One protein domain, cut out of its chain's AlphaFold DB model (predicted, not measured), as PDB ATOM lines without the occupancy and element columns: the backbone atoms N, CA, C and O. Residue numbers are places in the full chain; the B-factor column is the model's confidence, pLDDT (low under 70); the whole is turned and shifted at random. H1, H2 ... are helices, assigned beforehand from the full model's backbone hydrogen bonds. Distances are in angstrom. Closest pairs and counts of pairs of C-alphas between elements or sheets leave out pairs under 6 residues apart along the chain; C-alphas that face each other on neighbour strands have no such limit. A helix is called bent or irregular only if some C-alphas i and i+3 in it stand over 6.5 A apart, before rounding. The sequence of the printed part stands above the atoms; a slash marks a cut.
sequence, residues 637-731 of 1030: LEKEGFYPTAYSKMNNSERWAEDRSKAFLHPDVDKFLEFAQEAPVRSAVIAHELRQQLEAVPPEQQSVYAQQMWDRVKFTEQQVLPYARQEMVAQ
ATOM      1  N   LEU A 637     189.024 161.148 167.435       96.44
ATOM      2  CA  LEU A 637     188.019 161.215 166.369       96.44
ATOM      3  C   LEU A 637     187.030 162.369 166.606       96.44
ATOM      4  O   LEU A 637     186.727 163.123 165.687       96.44
ATOM      5  N   GLU A 638     186.581 162.558 167.847       95.81
ATOM      6  CA  GLU A 638     185.585 163.576 168.227       95.81
ATOM      7  C   GLU A 638     186.202 164.903 168.709       95.81
ATOM      8  O   GLU A 638     185.569 165.668 169.438       95.81
ATOM      9  N   LYS A 639     187.450 165.197 168.326       89.44
ATOM     10  CA  LYS A 639     188.260 166.277 168.918       89.44
ATOM     11  C   LYS A 639     187.589 167.659 168.919       89.44
ATOM     12  O   LYS A 639     187.770 168.422 169.872       89.44
ATOM     13  N   GLU A 640     186.795 167.980 167.901       89.06
ATOM     14  CA  GLU A 640     186.074 169.260 167.800       89.06
ATOM     15  C   GLU A 640     184.583 169.196 168.188       89.06
ATOM     16  O   GLU A 640     183.898 170.213 168.090       89.06
ATOM     17  N   GLY A 641     184.104 168.045 168.673       87.38
ATOM     18  CA  GLY A 641     182.725 167.831 169.125       87.38
ATOM     19  C   GLY A 641     182.393 168.465 170.483       87.38
ATOM     20  O   GLY A 641     183.071 169.381 170.963       87.38
ATOM     21  N   PHE A 642     181.320 167.977 171.107       92.50
ATOM     22  CA  PHE A 642     180.848 168.450 172.410       92.50
ATOM     23  C   PHE A 642     181.782 168.056 173.562       92.50
ATOM     24  O   PHE A 642     182.397 166.990 173.554       92.50
ATOM     25  N   TYR A 643     181.832 168.916 174.581       92.50
ATOM     26  CA  TYR A 643     182.523 168.700 175.851       92.50
ATOM     27  C   TYR A 643     181.675 169.305 176.982       92.50
ATOM     28  O   TYR A 643     181.279 170.467 176.851       92.50
ATOM     29  N   PRO A 644     181.418 168.598 178.102       87.50
ATOM     30  CA  PRO A 644     180.592 169.130 179.191       87.50
ATOM     31  C   PRO A 644     181.220 170.336 179.896       87.50
ATOM     32  O   PRO A 644     180.508 171.159 180.471       87.50
ATOM     33  N   THR A 645     182.553 170.451 179.873       88.00
ATOM     34  CA  THR A 645     183.279 171.605 180.411       88.00
ATOM     35  C   THR A 645     184.403 172.034 179.466       88.00
ATOM     36  O   THR A 645     185.017 171.222 178.775       88.00
ATOM     37  N   ALA A 646     184.737 173.329 179.467       86.31
ATOM     38  CA  ALA A 646     185.917 173.824 178.748       86.31
ATOM     39  C   ALA A 646     187.225 173.187 179.267       86.31
ATOM     40  O   ALA A 646     188.190 173.055 178.517       86.31
ATOM     41  N   TYR A 647     187.231 172.748 180.531       82.25
ATOM     42  CA  TYR A 647     188.335 172.031 181.163       82.25
ATOM     43  C   TYR A 647     188.527 170.629 180.559       82.25
ATOM     44  O   TYR A 647     189.649 170.287 180.189       82.25
ATOM     45  N   SER A 648     187.441 169.871 180.334       86.06
ATOM     46  CA  SER A 648     187.508 168.549 179.689       86.06
ATOM     47  C   SER A 648     187.951 168.621 178.223       86.06
ATOM     48  O   SER A 648     188.655 167.730 177.743       86.06
ATOM     49  N   LYS A 649     187.670 169.728 177.512       88.75
ATOM     50  CA  LYS A 649     188.294 169.966 176.199       88.75
ATOM     51  C   LYS A 649     189.811 170.163 176.306       88.75
ATOM     52  O   LYS A 649     190.540 169.634 175.470       88.75
ATOM     53  N   MET A 650     190.301 170.885 177.316       84.56
ATOM     54  CA  MET A 650     191.719 171.267 177.420       84.56
ATOM     55  C   MET A 650     192.648 170.183 177.986       84.56
ATOM     56  O   MET A 650     193.784 170.101 177.524       84.56
ATOM     57  N   ASN A 651     192.206 169.356 178.942       86.69
ATOM     58  CA  ASN A 651     193.057 168.328 179.559       86.69
ATOM     59  C   ASN A 651     192.546 166.902 179.282       86.69
ATOM     60  O   ASN A 651     191.414 166.565 179.619       86.69
ATOM     61  N   ASN A 652     193.400 166.052 178.697       83.56
ATOM     62  CA  ASN A 652     193.065 164.665 178.365       83.56
ATOM     63  C   ASN A 652     192.816 163.790 179.611       83.56
ATOM     64  O   ASN A 652     191.901 162.972 179.561       83.56
ATOM     65  N   SER A 653     193.567 163.957 180.715       81.38
ATOM     66  CA  SER A 653     193.368 163.141 181.935       81.38
ATOM     67  C   SER A 653     191.974 163.358 182.522       81.38
ATOM     68  O   SER A 653     191.231 162.419 182.802       81.38
ATOM     69  N   GLU A 654     191.584 164.625 182.605       90.75
ATOM     70  CA  GLU A 654     190.307 165.065 183.164       90.75
ATOM     71  C   GLU A 654     189.140 164.738 182.244       90.75
ATOM     72  O   GLU A 654     188.022 164.559 182.713       90.75
ATOM     73  N   ARG A 655     189.377 164.610 180.935       93.94
ATOM     74  CA  ARG A 655     188.328 164.320 179.955       93.94
ATOM     75  C   ARG A 655     187.618 162.996 180.205       93.94
ATOM     76  O   ARG A 655     186.442 162.889 179.877       93.94
ATOM     77  N   TRP A 656     188.293 161.995 180.768       95.19
ATOM     78  CA  TRP A 656     187.627 160.755 181.176       95.19
ATOM     79  C   TRP A 656     186.698 160.998 182.367       95.19
ATOM     80  O   TRP A 656     185.512 160.674 182.302       95.19
ATOM     81  N   ALA A 657     187.218 161.612 183.432       94.75
ATOM     82  CA  ALA A 657     186.468 161.890 184.649       94.75
ATOM     83  C   ALA A 657     185.280 162.833 184.403       94.75
ATOM     84  O   ALA A 657     184.164 162.538 184.829       94.75
ATOM     85  N   GLU A 658     185.483 163.931 183.676       94.25
ATOM     86  CA  GLU A 658     184.474 164.946 183.361       94.25
ATOM     87  C   GLU A 658     183.334 164.399 182.499       94.25
ATOM     88  O   GLU A 658     182.174 164.476 182.902       94.25
ATOM     89  N   ASP A 659     183.641 163.820 181.339       95.88
ATOM     90  CA  ASP A 659     182.623 163.349 180.396       95.88
ATOM     91  C   ASP A 659     181.826 162.172 180.982       95.88
ATOM     92  O   ASP A 659     180.606 162.085 180.823       95.88
ATOM     93  N   ARG A 660     182.487 161.315 181.770       94.94
ATOM     94  CA  ARG A 660     181.828 160.232 182.503       94.94
ATOM     95  C   ARG A 660     180.936 160.737 183.640       94.94
ATOM     96  O   ARG A 660     179.848 160.196 183.818       94.94
ATOM     97  N   SER A 661     181.366 161.733 184.420       92.75
ATOM     98  CA  SER A 661     180.658 162.184 185.635       92.75
ATOM     99  C   SER A 661     179.597 163.260 185.388       92.75
ATOM    100  O   SER A 661     178.487 163.160 185.911       92.75
ATOM    101  N   LYS A 662     179.927 164.284 184.593       92.00
ATOM    102  CA  LYS A 662     179.095 165.476 184.357       92.00
ATOM    103  C   LYS A 662     178.171 165.342 183.149       92.00
ATOM    104  O   LYS A 662     177.295 166.186 182.987       92.00
ATOM    105  N   ALA A 663     178.323 164.285 182.352       94.56
ATOM    106  CA  ALA A 663     177.409 163.952 181.265       94.56
ATOM    107  C   ALA A 663     176.909 162.501 181.321       94.56
ATOM    108  O   ALA A 663     175.742 162.278 181.643       94.56
ATOM    109  N   PHE A 664     177.760 161.497 181.080       96.25
ATOM    110  CA  PHE A 664     177.274 160.122 180.891       96.25
ATOM    111  C   PHE A 664     176.551 159.550 182.129       96.25
ATOM    112  O   PHE A 664     175.510 158.909 181.995       96.25
ATOM    113  N   LEU A 665     177.058 159.807 183.342       94.44
ATOM    114  CA  LEU A 665     176.447 159.428 184.632       94.44
ATOM    115  C   LEU A 665     175.767 160.611 185.357       94.44
ATOM    116  O   LEU A 665     175.551 160.575 186.577       94.44
ATOM    117  N   HIS A 666     175.419 161.664 184.616       92.50
ATOM    118  CA  HIS A 666     174.685 162.810 185.148       92.50
ATOM    119  C   HIS A 666     173.255 162.394 185.564       92.50
ATOM    120  O   HIS A 666     172.635 161.595 184.853       92.50
ATOM    121  N   PRO A 667     172.706 162.867 186.703       87.00
ATOM    122  CA  PRO A 667     171.422 162.378 187.217       87.00
ATOM    123  C   PRO A 667     170.224 162.869 186.391       87.00
ATOM    124  O   PRO A 667     169.219 162.172 186.313       87.00
ATOM    125  N   ASP A 668     170.347 164.029 185.741       87.56
ATOM    126  CA  ASP A 668     169.436 164.455 184.673       87.56
ATOM    127  C   ASP A 668     169.701 163.629 183.404       87.56
ATOM    128  O   ASP A 668     170.846 163.556 182.943       87.56
ATOM    129  N   VAL A 669     168.648 163.011 182.862       88.75
ATOM    130  CA  VAL A 669     168.687 162.176 181.655       88.75
ATOM    131  C   VAL A 669     168.967 162.997 180.397       88.75
ATOM    132  O   VAL A 669     169.706 162.521 179.535       88.75
ATOM    133  N   ASP A 670     168.498 164.245 180.323       89.69
ATOM    134  CA  ASP A 670     168.688 165.104 179.147       89.69
ATOM    135  C   ASP A 670     170.185 165.376 178.901       89.69
ATOM    136  O   ASP A 670     170.635 165.416 177.758       89.69
ATOM    137  N   LYS A 671     170.991 165.462 179.969       91.44
ATOM    138  CA  LYS A 671     172.458 165.631 179.903       91.44
ATOM    139  C   LYS A 671     173.207 164.375 179.448       91.44
ATOM    140  O   LYS A 671     174.280 164.485 178.857       91.44
ATOM    141  N   PHE A 672     172.654 163.190 179.702       94.38
ATOM    142  CA  PHE A 672     173.164 161.942 179.130       94.38
ATOM    143  C   PHE A 672     172.803 161.836 177.645       94.38
ATOM    144  O   PHE A 672     173.651 161.447 176.851       94.38
ATOM    145  N   LEU A 673     171.583 162.227 177.267       93.88
ATOM    146  CA  LEU A 673     171.096 162.190 175.885       93.88
ATOM    147  C   LEU A 673     171.829 163.189 174.975       93.88
ATOM    148  O   LEU A 673     172.265 162.808 173.893       93.88
ATOM    149  N   GLU A 674     172.045 164.423 175.442       93.88
ATOM    150  CA  GLU A 674     172.866 165.445 174.774       93.88
ATOM    151  C   GLU A 674     174.273 164.909 174.460       93.88
ATOM    152  O   GLU A 674     174.724 164.954 173.320       93.88
ATOM    153  N   PHE A 675     174.945 164.307 175.444       96.12
ATOM    154  CA  PHE A 675     176.273 163.718 175.252       96.12
ATOM    155  C   PHE A 675     176.257 162.445 174.390       96.12
ATOM    156  O   PHE A 675     177.171 162.228 173.597       96.12
ATOM    157  N   ALA A 676     175.211 161.626 174.492       96.31
ATOM    158  CA  ALA A 676     175.019 160.449 173.651       96.31
ATOM    159  C   ALA A 676     174.846 160.807 172.164       96.31
ATOM    160  O   ALA A 676     175.289 160.050 171.302       96.31
ATOM    161  N   GLN A 677     174.224 161.951 171.868       94.94
ATOM    162  CA  GLN A 677     174.030 162.459 170.511       94.94
ATOM    163  C   GLN A 677     175.266 163.204 169.977       94.94
ATOM    164  O   GLN A 677     175.662 162.987 168.834       94.94
ATOM    165  N   GLU A 678     175.888 164.059 170.795       95.38
ATOM    166  CA  GLU A 678     176.975 164.965 170.384       95.38
ATOM    167  C   GLU A 678     178.400 164.390 170.579       95.38
ATOM    168  O   GLU A 678     179.389 164.988 170.142       95.38
ATOM    169  N   ALA A 679     178.523 163.249 171.263       97.06
ATOM    170  CA  ALA A 679     179.760 162.488 171.462       97.06
ATOM    171  C   ALA A 679     179.493 160.958 171.436       97.06
ATOM    172  O   ALA A 679     179.738 160.255 172.430       97.06
ATOM    173  N   PRO A 680     178.933 160.410 170.337       97.69
ATOM    174  CA  PRO A 680     178.501 159.012 170.244       97.69
ATOM    175  C   PRO A 680     179.648 157.992 170.374       97.69
ATOM    176  O   PRO A 680     179.459 156.920 170.954       97.69
ATOM    177  N   VAL A 681     180.848 158.309 169.881       98.12
ATOM    178  CA  VAL A 681     182.040 157.446 169.917       98.12
ATOM    179  C   VAL A 681     182.611 157.378 171.336       98.12
ATOM    180  O   VAL A 681     182.873 156.278 171.831       98.12
ATOM    181  N   ARG A 682     182.746 158.512 172.045       97.50
ATOM    182  CA  ARG A 682     183.113 158.495 173.477       97.50
ATOM    183  C   ARG A 682     182.020 157.869 174.340       97.50
ATOM    184  O   ARG A 682     182.347 157.117 175.257       97.50
ATOM    185  N   SER A 683     180.746 158.083 174.012       98.00
ATOM    186  CA  SER A 683     179.616 157.425 174.682       98.00
ATOM    187  C   SER A 683     179.675 155.904 174.557       98.00
ATOM    188  O   SER A 683     179.537 155.213 175.564       98.00
ATOM    189  N   ALA A 684     179.954 155.371 173.362       98.19
ATOM    190  CA  ALA A 684     180.148 153.937 173.146       98.19
ATOM    191  C   ALA A 684     181.285 153.360 174.012       98.19
ATOM    192  O   ALA A 684     181.113 152.308 174.629       98.19
ATOM    193  N   VAL A 685     182.419 154.067 174.129       97.62
ATOM    194  CA  VAL A 685     183.527 153.648 175.007       97.62
ATOM    195  C   VAL A 685     183.133 153.694 176.488       97.62
ATOM    196  O   VAL A 685     183.393 152.731 177.208       97.62
ATOM    197  N   ILE A 686     182.480 154.765 176.955       97.50
ATOM    198  CA  ILE A 686     182.055 154.875 178.362       97.50
ATOM    199  C   ILE A 686     181.025 153.789 178.707       97.50
ATOM    200  O   ILE A 686     181.156 153.155 179.753       97.50
ATOM    201  N   ALA A 687     180.055 153.509 177.829       98.00
ATOM    202  CA  ALA A 687     179.096 152.417 178.009       98.00
ATOM    203  C   ALA A 687     179.788 151.046 178.097       98.00
ATOM    204  O   ALA A 687     179.472 150.248 178.978       98.00
ATOM    205  N   HIS A 688     180.774 150.792 177.234       97.25
ATOM    206  CA  HIS A 688     181.528 149.536 177.185       97.25
ATOM    207  C   HIS A 688     182.402 149.294 178.430       97.25
ATOM    208  O   HIS A 688     182.508 148.169 178.928       97.25
ATOM    209  N   GLU A 689     183.018 150.343 178.975       96.00
ATOM    210  CA  GLU A 689     183.777 150.262 180.229       96.00
ATOM    211  C   GLU A 689     182.860 150.214 181.464       96.00
ATOM    212  O   GLU A 689     183.168 149.512 182.429       96.00
ATOM    213  N   LEU A 690     181.715 150.907 181.438       96.19
ATOM    214  CA  LEU A 690     180.693 150.849 182.489       96.19
ATOM    215  C   LEU A 690     180.076 149.450 182.584       96.19
ATOM    216  O   LEU A 690     179.984 148.895 183.677       96.19
ATOM    217  N   ARG A 691     179.744 148.841 181.442       96.50
ATOM    218  CA  ARG A 691     179.307 147.445 181.340       96.50
ATOM    219  C   ARG A 691     180.293 146.494 182.014       96.50
ATOM    220  O   ARG A 691     179.916 145.749 182.909       96.50
ATOM    221  N   GLN A 692     181.571 146.583 181.653       94.88
ATOM    222  CA  GLN A 692     182.649 145.780 182.241       94.88
ATOM    223  C   GLN A 692     182.881 146.005 183.746       94.88
ATOM    224  O   GLN A 692     183.577 145.204 184.380       94.88
ATOM    225  N   GLN A 693     182.377 147.104 184.312       93.38
ATOM    226  CA  GLN A 693     182.389 147.363 185.753       93.38
ATOM    227  C   GLN A 693     181.167 146.732 186.424       93.38
ATOM    228  O   GLN A 693     181.330 146.042 187.426       93.38
ATOM    229  N   LEU A 694     179.974 146.875 185.837       94.50
ATOM    230  CA  LEU A 694     178.741 146.250 186.328       94.50
ATOM    231  C   LEU A 694     178.808 144.713 186.268       94.50
ATOM    232  O   LEU A 694     178.465 144.051 187.241       94.50
ATOM    233  N   GLU A 695     179.322 144.134 185.177       94.69
ATOM    234  CA  GLU A 695     179.529 142.679 185.024       94.69
ATOM    235  C   GLU A 695     180.583 142.111 185.994       94.69
ATOM    236  O   GLU A 695     180.582 140.914 186.272       94.69
ATOM    237  N   ALA A 696     181.476 142.954 186.526       92.25
ATOM    238  CA  ALA A 696     182.509 142.557 187.485       92.25
ATOM    239  C   ALA A 696     182.063 142.651 188.958       92.25
ATOM    240  O   ALA A 696     182.771 142.157 189.838       92.25
ATOM    241  N   VAL A 697     180.912 143.272 189.241       89.56
ATOM    242  CA  VAL A 697     180.335 143.364 190.589       89.56
ATOM    243  C   VAL A 697     179.203 142.333 190.718       89.56
ATOM    244  O   VAL A 697     178.236 142.408 189.956       89.56
ATOM    245  N   PRO A 698     179.282 141.377 191.665       89.44
ATOM    246  CA  PRO A 698     178.207 140.414 191.912       89.44
ATOM    247  C   PRO A 698     176.858 141.105 192.181       89.44
ATOM    248  O   PRO A 698     176.858 142.145 192.841       89.44
ATOM    249  N   PRO A 699     175.710 140.574 191.711       89.06
ATOM    250  CA  PRO A 699     174.417 141.263 191.808       89.06
ATOM    251  C   PRO A 699     174.014 141.684 193.227       89.06
ATOM    252  O   PRO A 699     173.399 142.730 193.399       89.06
ATOM    253  N   GLU A 700     174.398 140.920 194.251       84.38
ATOM    254  CA  GLU A 700     174.144 141.235 195.664       84.38
ATOM    255  C   GLU A 700     175.058 142.333 196.246       84.38
ATOM    256  O   GLU A 700     174.856 142.774 197.374       84.38
ATOM    257  N   GLN A 701     176.052 142.780 195.473       84.00
ATOM    258  CA  GLN A 701     176.980 143.877 195.774       84.00
ATOM    259  C   GLN A 701     176.807 145.067 194.813       84.00
ATOM    260  O   GLN A 701     177.539 146.054 194.921       84.00
ATOM    261  N   GLN A 702     175.884 144.985 193.847       84.88
ATOM    262  CA  GLN A 702     175.626 146.073 192.907       84.88
ATOM    263  C   GLN A 702     174.897 147.238 193.586       84.88
ATOM    264  O   GLN A 702     174.074 147.065 194.484       84.88
ATOM    265  N   SER A 703     175.201 148.443 193.105       84.75
ATOM    266  CA  SER A 703     174.486 149.679 193.427       84.75
ATOM    267  C   SER A 703     172.965 149.505 193.301       84.75
ATOM    268  O   SER A 703     172.481 148.930 192.326       84.75
ATOM    269  N   VAL A 704     172.181 150.101 194.208       85.00
ATOM    270  CA  VAL A 704     170.708 150.162 194.060       85.00
ATOM    271  C   VAL A 704     170.266 150.994 192.840       85.00
ATOM    272  O   VAL A 704     169.118 150.913 192.408       85.00
ATOM    273  N   TYR A 705     171.195 151.748 192.243       89.50
ATOM    274  CA  TYR A 705     171.050 152.490 190.991       89.50
ATOM    275  C   TYR A 705     171.632 151.741 189.776       89.50
ATOM    276  O   TYR A 705     171.515 152.236 188.654       89.50
ATOM    277  N   ALA A 706     172.214 150.544 189.947       91.31
ATOM    278  CA  ALA A 706     172.863 149.783 188.872       91.31
ATOM    279  C   ALA A 706     171.930 149.500 187.685       91.31
ATOM    280  O   ALA A 706     172.383 149.543 186.544       91.31
ATOM    281  N   GLN A 707     170.625 149.297 187.916       92.50
ATOM    282  CA  GLN A 707     169.654 149.148 186.825       92.50
ATOM    283  C   GLN A 707     169.627 150.383 185.910       92.50
ATOM    284  O   GLN A 707     169.660 150.236 184.696       92.50
ATOM    285  N   GLN A 708     169.674 151.598 186.465       92.50
ATOM    286  CA  GLN A 708     169.684 152.827 185.660       92.50
ATOM    287  C   GLN A 708     170.989 152.987 184.863       92.50
ATOM    288  O   GLN A 708     171.013 153.636 183.820       92.50
ATOM    289  N   MET A 709     172.088 152.398 185.342       94.62
ATOM    290  CA  MET A 709     173.355 152.336 184.609       94.62
ATOM    291  C   MET A 709     173.283 151.302 183.483       94.62
ATOM    292  O   MET A 709     173.715 151.589 182.369       94.62
ATOM    293  N   TRP A 710     172.680 150.140 183.744       95.19
ATOM    294  CA  TRP A 710     172.369 149.129 182.734       95.19
ATOM    295  C   TRP A 710     171.441 149.659 181.638       95.19
ATOM    296  O   TRP A 710     171.677 149.377 180.465       95.19
ATOM    297  N   ASP A 711     170.447 150.473 181.990       94.69
ATOM    298  CA  ASP A 711     169.542 151.107 181.030       94.69
ATOM    299  C   ASP A 711     170.296 152.098 180.124       94.69
ATOM    300  O   ASP A 711     170.094 152.081 178.909       94.69
ATOM    301  N   ARG A 712     171.244 152.881 180.671       95.75
ATOM    302  CA  ARG A 712     172.154 153.735 179.877       95.75
ATOM    303  C   ARG A 712     173.069 152.915 178.964       95.75
ATOM    304  O   ARG A 712     173.157 153.228 177.782       95.75
ATOM    305  N   VAL A 713     173.704 151.851 179.473       96.88
ATOM    306  CA  VAL A 713     174.539 150.930 178.668       96.88
ATOM    307  C   VAL A 713     173.731 150.367 177.500       96.88
ATOM    308  O   VAL A 713     174.139 150.501 176.349       96.88
ATOM    309  N   LYS A 714     172.557 149.798 177.785       95.94
ATOM    310  CA  LYS A 714     171.645 149.216 176.796       95.94
ATOM    311  C   LYS A 714     171.188 150.249 175.765       95.94
ATOM    312  O   LYS A 714     171.176 149.945 174.576       95.94
ATOM    313  N   PHE A 715     170.834 151.462 176.191       95.81
ATOM    314  CA  PHE A 715     170.454 152.542 175.282       95.81
ATOM    315  C   PHE A 715     171.607 152.920 174.347       95.81
ATOM    316  O   PHE A 715     171.410 152.994 173.134       95.81
ATOM    317  N   THR A 716     172.823 153.086 174.876       96.88
ATOM    318  CA  THR A 716     174.001 153.379 174.056       96.88
ATOM    319  C   THR A 716     174.320 152.231 173.092       96.88
ATOM    320  O   THR A 716     174.512 152.490 171.908       96.88
ATOM    321  N   GLU A 717     174.302 150.971 173.538       96.56
ATOM    322  CA  GLU A 717     174.522 149.797 172.674       96.56
ATOM    323  C   GLU A 717     173.473 149.661 171.554       96.56
ATOM    324  O   GLU A 717     173.808 149.211 170.458       96.56
ATOM    325  N   GLN A 718     172.215 150.040 171.808       95.12
ATOM    326  CA  GLN A 718     171.109 149.850 170.861       95.12
ATOM    327  C   GLN A 718     170.879 151.038 169.918       95.12
ATOM    328  O   GLN A 718     170.594 150.817 168.744       95.12
ATOM    329  N   GLN A 719     170.987 152.278 170.409       95.12
ATOM    330  CA  GLN A 719     170.602 153.486 169.660       95.12
ATOM    331  C   GLN A 719     171.808 154.320 169.202       95.12
ATOM    332  O   GLN A 719     171.789 154.875 168.108       95.12
ATOM    333  N   VAL A 720     172.868 154.396 170.014       96.31
ATOM    334  CA  VAL A 720     174.015 155.300 169.783       96.31
ATOM    335  C   VAL A 720     175.148 154.602 169.031       96.31
ATOM    336  O   VAL A 720     175.736 155.166 168.113       96.31
ATOM    337  N   LEU A 721     175.442 153.348 169.384       97.62
ATOM    338  CA  LEU A 721     176.516 152.547 168.798       97.62
ATOM    339  C   LEU A 721     176.422 152.383 167.264       97.62
ATOM    340  O   LEU A 721     177.475 152.403 166.622       97.62
ATOM    341  N   PRO A 722     175.231 152.261 166.633       97.06
ATOM    342  CA  PRO A 722     175.120 152.266 165.173       97.06
ATOM    343  C   PRO A 722     175.643 153.561 164.535       97.06
ATOM    344  O   PRO A 722     176.387 153.485 163.559       97.06
ATOM    345  N   TYR A 723     175.330 154.724 165.114       96.00
ATOM    346  CA  TYR A 723     175.819 156.021 164.633       96.00
ATOM    347  C   TYR A 723     177.304 156.232 164.962       96.00
ATOM    348  O   TYR A 723     178.085 156.610 164.093       96.00
ATOM    349  N   ALA A 724     177.744 155.850 166.166       97.81
ATOM    350  CA  ALA A 724     179.160 155.854 166.539       97.81
ATOM    351  C   ALA A 724     180.028 155.064 165.539       97.81
ATOM    352  O   ALA A 724     181.133 155.487 165.200       97.81
ATOM    353  N   ARG A 725     179.527 153.931 165.025       98.12
ATOM    354  CA  ARG A 725     180.192 153.147 163.972       98.12
ATOM    355  C   ARG A 725     180.198 153.847 162.613       98.12
ATOM    356  O   ARG A 725     181.191 153.718 161.904       98.12
ATOM    357  N   GLN A 726     179.140 154.573 162.244       97.31
ATOM    358  CA  GLN A 726     179.109 155.375 161.011       97.31
ATOM    359  C   GLN A 726     180.174 156.480 161.055       97.31
ATOM    360  O   GLN A 726     180.949 156.605 160.107       97.31
ATOM    361  N   GLU A 727     180.304 157.178 162.186       97.00
ATOM    362  CA  GLU A 727     181.382 158.147 162.424       97.00
ATOM    363  C   GLU A 727     182.770 157.492 162.336       97.00
ATOM    364  O   GLU A 727     183.623 157.942 161.568       97.00
ATOM    365  N   MET A 728     183.004 156.366 163.025       98.31
ATOM    366  CA  MET A 728     184.269 155.620 162.890       98.31
ATOM    367  C   MET A 728     184.561 155.232 161.427       98.31
ATOM    368  O   MET A 728     185.702 155.339 160.980       98.31
ATOM    369  N   VAL A 729     183.550 154.797 160.668       98.44
ATOM    370  CA  VAL A 729     183.679 154.435 159.246       98.44
ATOM    371  C   VAL A 729     184.026 155.650 158.381       98.44
ATOM    372  O   VAL A 729     184.905 155.538 157.527       98.44
ATOM    373  N   ALA A 730     183.421 156.817 158.618       97.12
ATOM    374  CA  ALA A 730     183.765 158.051 157.911       97.12
ATOM    375  C   ALA A 730     185.237 158.449 158.145       97.12
ATOM    376  O   ALA A 730     185.959 158.787 157.200       97.12
ATOM    377  N   GLN A 731     185.724 158.308 159.382       97.94
ATOM    378  CA  GLN A 731     187.108 158.627 159.752       97.94
ATOM    379  C   GLN A 731     188.159 157.667 159.153       97.94
ATOM    380  O   GLN A 731     189.342 158.010 159.104       97.94
TER     381      GLN A 731
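Overview. This is residues 637 to 731 of the 1030 residues of the protein "HEAT repeat domain-containing protein" of Candidatus Melainabacteria bacterium (UniProt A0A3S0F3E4). A long helical hairpin of H4 and H5 makes the length of the model, and the smaller helices H2 and H3 lie over one side of it, away from the loop that joins its two arms, with H1 beyond H2 and farthest from the middle. H5, the longest helix, kinks partway and runs on past the beginning of H4, and its last residue comes back near the first printed residue. The printed part has 95 residues with five named helices, in the order H1, H2, H3, H4, H5 along the chain, and no named strand; the class is all helix. Where the helices touch they are mostly crossed. The whole is compact, with a radius of gyration of the C-alphas of 13.4 A, and it spans 41 by 28 by 23 A along its three main axes.

Along the chain. The printed part begins at Leu 637, with its C-alpha at (188.019, 161.215, 166.369), and residues 637 to 645 come before the first named helix. H1 is residues 646 to 650, and its first C-alpha is at (185.917, 173.824, 178.748). H2 is residues 652 to 664 and measures 16.6 A from first to last C-alpha. It is neither bent nor irregular, but only just: C-alphas 653 and 656 are 6.3 A apart. H3 is residues 669 to 678, 14.3 A long. H4 is residues 680 to 694, 20.5 A long, beginning at C-alpha 680 at (178.501, 159.012, 170.244). H5 is residues 706 to 731, 33.6 A long, and ends at C-alpha 731 at (187.108, 158.627, 159.752). H5 has a kink of 49 degrees near residue 721; it is neither bent nor irregular, but only just, with C-alphas 719 and 722 6.5 A apart.

Arrangement. From the first helix on, H1 touches H2, which meets it with residues 654 to 659 alone; their closest C-alphas are those of Ser 648 and Arg 655, 4.3 A apart. H1 is apart from H3, H4 and H5. H2 touches H3 with residues 662 to 664 alone, at a steep tilt of 50 degrees, opposite ways, and the closest C-alphas are those of Phe 664 and Phe 672, 4.8 A apart. Residues 660 to 664 of H2 only just touch residues 683 to 686 of H4, with 3 pairs of C-alphas within 8 A. The closest of these are Arg 660 and Ile 686, 6.8 A apart, and the two helices are about perpendicular, at 81 degrees. H2 and H5 are apart, but only just, with their closest C-alphas 8.2 A from each other. H3 and H4 are close but not clearly touching, with the C-alphas of Ala 676 and Ser 683 closest at 5.6 A. H3 only just touches H5, at its residues 716 to 720 alone, with 3 pairs of C-alphas within 8 A. The closest C-alphas there are those of Ala 676 and Val 720, 6.5 A apart, and the helices run the same way at a shallow tilt of 16 degrees. H4 and H5 form a helical hairpin and touch with 27 pairs of C-alphas within 8 A, the closest being Val 681 and Ala 724, 4.7 A apart. They run opposite ways at 37 degrees, a tilt only just steep. In H1, H3 and H4 every O i to N i+4 pair is within hydrogen-bond range, against 5 of 9 in H2 and 19 of 22 in H5.

Size, cuts and confidence. The two C-alphas farthest apart are those of Glu 700 and Ala 730, 42.4 A, while the first and last printed C-alphas are 7.2 A apart. The links from H1 to H2, H2 to H3 and H3 to H4 are tight. The link from H4 to H5, with 11 residues between them, is long. The printed part has no cut. The mean pLDDT of the printed part is 93.1, and no printed residue is under 70; H1 has a mean of 86.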